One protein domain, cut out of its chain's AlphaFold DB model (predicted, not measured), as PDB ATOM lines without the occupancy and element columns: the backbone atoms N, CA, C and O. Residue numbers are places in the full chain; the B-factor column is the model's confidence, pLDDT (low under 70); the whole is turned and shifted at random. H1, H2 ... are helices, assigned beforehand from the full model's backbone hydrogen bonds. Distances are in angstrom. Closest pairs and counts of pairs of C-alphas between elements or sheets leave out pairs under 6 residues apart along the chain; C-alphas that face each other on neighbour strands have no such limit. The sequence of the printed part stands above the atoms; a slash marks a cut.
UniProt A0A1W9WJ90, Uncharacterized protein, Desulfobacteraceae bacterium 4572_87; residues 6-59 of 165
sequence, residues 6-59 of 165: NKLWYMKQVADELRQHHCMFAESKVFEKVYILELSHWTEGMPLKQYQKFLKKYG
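This is residues 6 to 59 of the 165 residues of an uncharacterized protein of Desulfobacteraceae bacterium 4572_87 (UniProt A0A1W9WJ90). A long free helix, H1, sticks out as an arm from a small helical hairpin, in which H2 and H3 lie side by side and run opposite ways. The arm and the hairpin are joined by a short link, and residues 6 to 24, of which 6 to 21 belong to H1, make much of the length. The printed part has 54 residues with three named helices, in the order H1, H2, H3, and no named strand; the class is all helix. The whole is extended, with a radius of gyration of the C-alphas of 17.5 A and spans of 55 by 23 by 10 A.

H1, residues 6 to 21, is the longest helix and touches no helix. It is apart from H2, residues 29 to 42, and from H3, residues 48 to 57. H2 and H3 touch, with 5 pairs of C-alphas within 8 A; the closest C-alphas are those of Leu 37 and Tyr 51, 6.4 A apart. The two form a helical hairpin, at a shallow tilt of 13 degrees, opposite ways, 11.1 A from centre to centre. In H1 and H3 every O i to N i+4 pair is within hydrogen-bond range, and in H2 9 of 10 are.

H1 is 22.9 A long from C-alpha 6 at (2.830, 2.801, 7.257) to C-alpha 21 at (-10.547, 19.792, -0.232). H2 is 20.3 A long from its first to its last C-alpha. H3 is 14.2 A long and ends with C-alpha 57 at (-39.575, 25.741, -1.761).

The two C-alphas farthest apart, those of Asn 6 and Lys 49, are 55.7 A apart. Without the free stretch, the body of 35 residues spans 27 by 21 by 6 A. The printed part has no cut. The link from H1 to H2 has 7 residues and is short; that from H2 to H3 has 5 and is tight. The mean pLDDT of the printed part is 82.6, and residues 18 to 27 are under 70.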
ATOM      1  N   ASN A   6       2.633   1.353   7.344       81.06
ATOM      2  CA  ASN A   6       2.830   2.801   7.257       81.06
ATOM      3  C   ASN A   6       2.254   3.388   5.961       81.06
ATOM      4  O   ASN A   6       1.723   4.499   5.951       81.06
ATOM      5  N   LYS A   7       2.287   2.622   4.863       80.75
ATOM      6  CA  LYS A   7       1.692   3.041   3.585       80.75
ATOM      7  C   LYS A   7       0.169   3.096   3.642       80.75
ATOM      8  O   LYS A   7      -0.417   3.961   2.999       80.75
ATOM      9  N   LEU A   8      -0.473   2.228   4.429       82.12
ATOM     10  CA  LEU A   8      -1.923   2.279   4.647       82.12
ATOM     11  C   LEU A   8      -2.337   3.569   5.356       82.12
ATOM     12  O   LEU A   8      -3.298   4.213   4.938       82.12
ATOM     13  N   TRP A   9      -1.596   3.967   6.390       89.31
ATOM     14  CA  TRP A   9      -1.861   5.210   7.113       89.31
ATOM     15  C   TRP A   9      -1.630   6.446   6.242       89.31
ATOM     16  O   TRP A   9      -2.469   7.344   6.238       89.31
ATOM     17  N   TYR A  10      -0.574   6.445   5.425       85.19
ATOM     18  CA  TYR A  10      -0.330   7.505   4.445       85.19
ATOM     19  C   TYR A  10      -1.455   7.609   3.403       85.19
ATOM     20  O   TYR A  10      -1.977   8.692   3.160       85.19
ATOM     21  N   MET A  11      -1.901   6.483   2.832       81.81
ATOM     22  CA  MET A  11      -3.026   6.474   1.885       81.81
ATOM     23  C   MET A  11      -4.327   6.969   2.523       81.81
ATOM     24  O   MET A  11      -5.105   7.656   1.865       81.81
ATOM     25  N   LYS A  12      -4.561   6.645   3.801       84.19
ATOM     26  CA  LYS A  12      -5.718   7.145   4.546       84.19
ATOM     27  C   LYS A  12      -5.645   8.658   4.750       84.19
ATOM     28  O   LYS A  12      -6.631   9.333   4.487       84.19
ATOM     29  N   GLN A  13      -4.484   9.182   5.139       87.25
ATOM     30  CA  GLN A  13      -4.277  10.621   5.298       87.25
ATOM     31  C   GLN A  13      -4.512  11.372   3.981       87.25
ATOM     32  O   GLN A  13      -5.271  12.335   3.962       87.25
ATOM     33  N   VAL A  14      -3.946  10.888   2.870       80.94
ATOM     34  CA  VAL A  14      -4.157  11.485   1.540       80.94
ATOM     35  C   VAL A  14      -5.635  11.434   1.137       80.94
ATOM     36  O   VAL A  14      -6.162  12.403   0.600       80.94
ATOM     37  N   ALA A  15      -6.334  10.330   1.416       75.56
ATOM     38  CA  ALA A  15      -7.764  10.217   1.138       75.56
ATOM     39  C   ALA A  15      -8.612  11.188   1.980       75.56
ATOM     40  O   ALA A  15      -9.591  11.738   1.475       75.56
ATOM     41  N   ASP A  16      -8.250  11.405   3.244       75.06
ATOM     42  CA  ASP A  16      -8.958  12.324   4.137       75.06
ATOM     43  C   ASP A  16      -8.676  13.796   3.779       75.06
ATOM     44  O   ASP A  16      -9.608  14.600   3.761       75.06
ATOM     45  N   GLU A  17      -7.447  14.136   3.375       73.88
ATOM     46  CA  GLU A  17      -7.102  15.453   2.810       73.88
ATOM     47  C   GLU A  17      -7.846  15.713   1.487       73.88
ATOM     48  O   GLU A  17      -8.445  16.774   1.304       73.88
ATOM     49  N   LEU A  18      -7.902  14.724   0.585       65.00
ATOM     50  CA  LEU A  18      -8.681  14.818  -0.654       65.00
ATOM     51  C   LEU A  18     -10.172  15.046  -0.367       65.00
ATOM     52  O   LEU A  18     -10.784  15.894  -1.009       65.00
ATOM     53  N   ARG A  19     -10.770  14.357   0.615       60.94
ATOM     54  CA  ARG A  19     -12.178  14.587   1.005       60.94
ATOM     55  C   ARG A  19     -12.425  15.969   1.601       60.94
ATOM     56  O   ARG A  19     -13.501  16.522   1.404       60.94
ATOM     57  N   GLN A  20     -11.464  16.520   2.341       56.69
ATOM     58  CA  GLN A  20     -11.600  17.853   2.932       56.69
ATOM     59  C   GLN A  20     -11.510  18.975   1.889       56.69
ATOM     60  O   GLN A  20     -12.148  20.014   2.061       56.69
ATOM     61  N   HIS A  21     -10.756  18.774   0.804       54.19
ATOM     62  CA  HIS A  21     -10.547  19.792  -0.232       54.19
ATOM     63  C   HIS A  21     -11.436  19.630  -1.471       54.19
ATOM     64  O   HIS A  21     -11.798  20.627  -2.100       54.19
ATOM     65  N   HIS A  22     -11.843  18.409  -1.810       54.66
ATOM     66  CA  HIS A  22     -12.842  18.166  -2.840       54.66
ATOM     67  C   HIS A  22     -14.219  18.162  -2.187       54.66
ATOM     68  O   HIS A  22     -14.598  17.207  -1.518       54.66
ATOM     69  N   CYS A  23     -14.979  19.242  -2.388       52.41
ATOM     70  CA  CYS A  23     -16.395  19.290  -2.043       52.41
ATOM     71  C   CYS A  23     -17.089  18.069  -2.666       52.41
ATOM     72  O   CYS A  23     -17.302  18.017  -3.878       52.41
ATOM     73  N   MET A  24     -17.398  17.060  -1.850       53.94
ATOM     74  CA  MET A  24     -18.173  15.907  -2.281       53.94
ATOM     75  C   MET A  24     -19.580  16.419  -2.580       53.94
ATOM     76  O   MET A  24     -20.420  16.527  -1.690       53.94
ATOM     77  N   PHE A  25     -19.845  16.761  -3.843       60.66
ATOM     78  CA  PHE A  25     -21.157  17.226  -4.303       60.66
ATOM     79  C   PHE A  25     -22.284  16.273  -3.871       60.66
ATOM     80  O   PHE A  25     -23.386  16.721  -3.569       60.66
ATOM     81  N   ALA A  26     -21.975  14.980  -3.741       59.25
ATOM     82  CA  ALA A  26     -22.877  13.945  -3.249       59.25
ATOM     83  C   ALA A  26     -23.325  14.115  -1.779       59.25
ATOM     84  O   ALA A  26     -24.411  13.662  -1.428       59.25
ATOM     85  N   GLU A  27     -22.541  14.769  -0.914       69.56
ATOM     86  CA  GLU A  27     -22.915  15.016   0.491       69.56
ATOM     87  C   GLU A  27     -23.681  16.336   0.671       69.56
ATOM     88  O   GLU A  27     -24.394  16.539   1.660       69.56
ATOM     89  N   SER A  28     -23.581  17.240  -0.305       82.62
ATOM     90  CA  SER A  28     -24.285  18.515  -0.266       82.62
ATOM     91  C   SER A  28     -25.780  18.317  -0.503       82.62
ATOM     92  O   SER A  28     -26.244  18.097  -1.620       82.62
ATOM     93  N   LYS A  29     -26.572  18.514   0.556       83.38
ATOM     94  CA  LYS A  29     -28.043  18.528   0.471       83.38
ATOM     95  C   LYS A  29     -28.594  19.607  -0.456       83.38
ATOM     96  O   LYS A  29     -29.729  19.491  -0.915       83.38
ATOM     97  N   VAL A  30     -27.824  20.663  -0.713       85.56
ATOM     98  CA  VAL A  30     -28.183  21.686  -1.700       85.56
ATOM     99  C   VAL A  30     -28.007  21.130  -3.108       85.56
ATOM    100  O   VAL A  30     -28.930  21.231  -3.913       85.56
ATOM    101  N   PHE A  31     -26.864  20.500  -3.382       85.62
ATOM    102  CA  PHE A  31     -26.586  19.907  -4.685       85.62
ATOM    103  C   PHE A  31     -27.562  18.779  -5.012       85.62
ATOM    104  O   PHE A  31     -28.146  18.802  -6.085       85.62
ATOM    105  N   GLU A  32     -27.820  17.860  -4.075       87.06
ATOM    106  CA  GLU A  32     -28.788  16.765  -4.244       87.06
ATOM    107  C   GLU A  32     -30.151  17.287  -4.734       87.06
ATOM    108  O   GLU A  32     -30.709  16.801  -5.717       87.06
ATOM    109  N   LYS A  33     -30.662  18.346  -4.092       88.88
ATOM    110  CA  LYS A  33     -31.949  18.962  -4.444       88.88
ATOM    111  C   LYS A  33     -31.926  19.650  -5.808       88.88
ATOM    112  O   LYS A  33     -32.912  19.554  -6.533       88.88
ATOM    113  N   VAL A  34     -30.847  20.358  -6.146       89.81
ATOM    114  CA  VAL A  34     -30.708  21.037  -7.448       89.81
ATOM    115  C   VAL A  34     -30.535  20.019  -8.569       89.81
ATOM    116  O   VAL A  34     -31.207  20.120  -9.584       89.81
ATOM    117  N   TYR A  35     -29.710  18.997  -8.365       89.25
ATOM    118  CA  TYR A  35     -29.415  17.970  -9.358       89.25
ATOM    119  C   TYR A  35     -30.669  17.205  -9.797       89.25
ATOM    120  O   TYR A  35     -30.903  17.025 -10.989       89.25
ATOM    121  N   ILE A  36     -31.537  16.835  -8.849       89.75
ATOM    122  CA  ILE A  36     -32.825  16.197  -9.165       89.75
ATOM    123  C   ILE A  36     -33.722  17.132  -9.990       89.75
ATOM    124  O   ILE A  36     -34.417  16.678 -10.903       89.75
ATOM    125  N   LEU A  37     -33.724  18.434  -9.685       91.56
ATOM    126  CA  LEU A  37     -34.489  19.416 -10.453       91.56
ATOM    127  C   LEU A  37     -33.938  19.603 -11.869       91.56
ATOM    128  O   LEU A  37     -34.735  19.696 -12.800       91.56
ATOM    129  N   GLU A  38     -32.613  19.631 -12.035       91.81
ATOM    130  CA  GLU A  38     -31.960  19.684 -13.347       91.81
ATOM    131  C   GLU A  38     -32.349  18.468 -14.187       91.81
ATOM    132  O   GLU A  38     -32.875  18.633 -15.285       91.81
ATOM    133  N   LEU A  39     -32.193  17.253 -13.649       92.19
ATOM    134  CA  LEU A  39     -32.608  16.029 -14.341       92.19
ATOM    135  C   LEU A  39     -34.081  16.101 -14.750       92.19
ATOM    136  O   LEU A  39     -34.413  15.929 -15.916       92.19
ATOM    137  N   SER A  40     -34.960  16.471 -13.821       93.56
ATOM    138  CA  SER A  40     -36.391  16.561 -14.116       93.56
ATOM    139  C   SER A  40     -36.715  17.577 -15.221       93.56
ATOM    140  O   SER A  40     -37.659  17.369 -15.980       93.56
ATOM    141  N   HIS A  41     -35.983  18.691 -15.311       92.56
ATOM    142  CA  HIS A  41     -36.186  19.705 -16.349       92.56
ATOM    143  C   HIS A  41     -35.673  19.243 -17.713       92.56
ATOM    144  O   HIS A  41     -36.397  19.360 -18.699       92.56
ATOM    145  N   TRP A  42     -34.452  18.703 -17.757       92.69
ATOM    146  CA  TRP A  42     -33.762  18.383 -19.005       92.69
ATOM    147  C   TRP A  42     -34.126  17.015 -19.590       92.69
ATOM    148  O   TRP A  42     -34.147  16.890 -20.811       92.69
ATOM    149  N   THR A  43     -34.418  16.004 -18.762       91.25
ATOM    150  CA  THR A  43     -34.741  14.642 -19.235       91.25
ATOM    151  C   THR A  43     -36.241  14.374 -19.235       91.25
ATOM    152  O   THR A  43     -36.775  13.889 -20.226       91.25
ATOM    153  N   GLU A  44     -36.938  14.752 -18.159       91.12
ATOM    154  CA  GLU A  44     -38.366  14.437 -17.968       91.12
ATOM    155  C   GLU A  44     -39.316  15.564 -18.421       91.12
ATOM    156  O   GLU A  44     -40.536  15.448 -18.304       91.12
ATOM    157  N   GLY A  45     -38.778  16.684 -18.916       91.62
ATOM    158  CA  GLY A  45     -39.569  17.784 -19.474       91.62
ATOM    159  C   GLY A  45     -40.340  18.628 -18.449       91.62
ATOM    160  O   GLY A  45     -41.351  19.246 -18.795       91.62
ATOM    161  N   MET A  46     -39.899  18.690 -17.187       93.56
ATOM    162  CA  MET A  46     -40.510  19.557 -16.170       93.56
ATOM    163  C   MET A  46     -40.533  21.020 -16.653       93.56
ATOM    164  O   MET A  46     -39.487  21.561 -16.991       93.56
ATOM    165  N   PRO A  47     -41.668  21.742 -16.621       93.06
ATOM    166  CA  PRO A  47     -41.698  23.148 -17.027       93.06
ATOM    167  C   PRO A  47     -40.877  24.069 -16.106       93.06
ATOM    168  O   PRO A  47     -40.906  23.927 -14.881       93.06
ATOM    169  N   LEU A  48     -40.258  25.117 -16.667       90.06
ATOM    170  CA  LEU A  48     -39.431  26.079 -15.913       90.06
ATOM    171  C   LEU A  48     -40.186  26.756 -14.750       90.06
ATOM    172  O   LEU A  48     -39.623  26.995 -13.683       90.06
ATOM    173  N   LYS A  49     -41.494  27.004 -14.906       91.19
ATOM    174  CA  LYS A  49     -42.353  27.540 -13.830       91.19
ATOM    175  C   LYS A  49     -42.384  26.622 -12.603       91.19
ATOM    176  O   LYS A  49     -42.384  27.094 -11.467       91.19
ATOM    177  N   GLN A  50     -42.424  25.309 -12.831       91.94
ATOM    178  CA  GLN A  50     -42.432  24.301 -11.775       91.94
ATOM    179  C   GLN A  50     -41.047  24.167 -11.143       91.94
ATOM    180  O   GLN A  50     -40.949  24.150  -9.916       91.94
ATOM    181  N   TYR A  51     -39.988  24.198 -11.953       92.94
ATOM    182  CA  TYR A  51     -38.605  24.262 -11.480       92.94
ATOM    183  C   TYR A  51     -38.390  25.460 -10.531       92.94
ATOM    184  O   TYR A  51     -37.963  25.299  -9.387       92.94
ATOM    185  N   GLN A  52     -38.813  26.664 -10.931       91.44
ATOM    186  CA  GLN A  52     -38.669  27.882 -10.125       91.44
ATOM    187  C   GLN A  52     -39.506  27.845  -8.830       91.44
ATOM    188  O   GLN A  52     -39.106  28.404  -7.806       91.44
ATOM    189  N   LYS A  53     -40.654  27.150  -8.836       92.94
ATOM    190  CA  LYS A  53     -41.463  26.893  -7.632       92.94
ATOM    191  C   LYS A  53     -40.728  25.983  -6.644       92.94
ATOM    192  O   LYS A  53     -40.759  26.253  -5.443       92.94
ATOM    193  N   PHE A  54     -40.062  24.935  -7.127       93.12
ATOM    194  CA  PHE A  54     -39.265  24.055  -6.273       93.12
ATOM    195  C   PHE A  54     -38.010  24.740  -5.733       93.12
ATOM    196  O   PHE A  54     -37.728  24.581  -4.549       93.12
ATOM    197  N   LEU A  55     -37.332  25.576  -6.526       92.25
ATOM    198  CA  LEU A  55     -36.227  26.400  -6.023       92.25
ATOM    199  C   LEU A  55     -36.658  27.261  -4.830       92.25
ATOM    200  O   LEU A  55     -36.035  27.203  -3.772       92.25
ATOM    201  N   LYS A  56     -37.788  27.974  -4.952       91.88
ATOM    202  CA  LYS A  56     -38.358  28.760  -3.843       91.88
ATOM    203  C   LYS A  56     -38.682  27.888  -2.627       91.88
ATOM    204  O   LYS A  56     -38.375  28.274  -1.505       91.88
ATOM    205  N   LYS A  57     -39.267  26.701  -2.839       92.56
ATOM    206  CA  LYS A  57     -39.575  25.741  -1.761       92.56
ATOM    207  C   LYS A  57     -38.316  25.253  -1.038       92.56
ATOM    208  O   LYS A  57     -38.359  25.025   0.165       92.56
ATOM    209  N   TYR A  58     -37.208  25.090  -1.756       90.75
ATOM    210  CA  TYR A  58     -35.927  24.676  -1.186       90.75
ATOM    211  C   TYR A  58     -35.116  25.832  -0.584       90.75
ATOM    212  O   TYR A  58     -34.030  25.581  -0.070       90.75
ATOM    213  N   GLY A  59     -35.635  27.066  -0.605       90.31
ATOM    214  CA  GLY A  59     -34.923  28.250  -0.112       90.31
ATOM    215  C   GLY A  59     -33.768  28.682  -1.019       90.31
ATOM    216  O   GLY A  59     -32.852  29.358  -0.561       90.31
TER     217      GLY A  59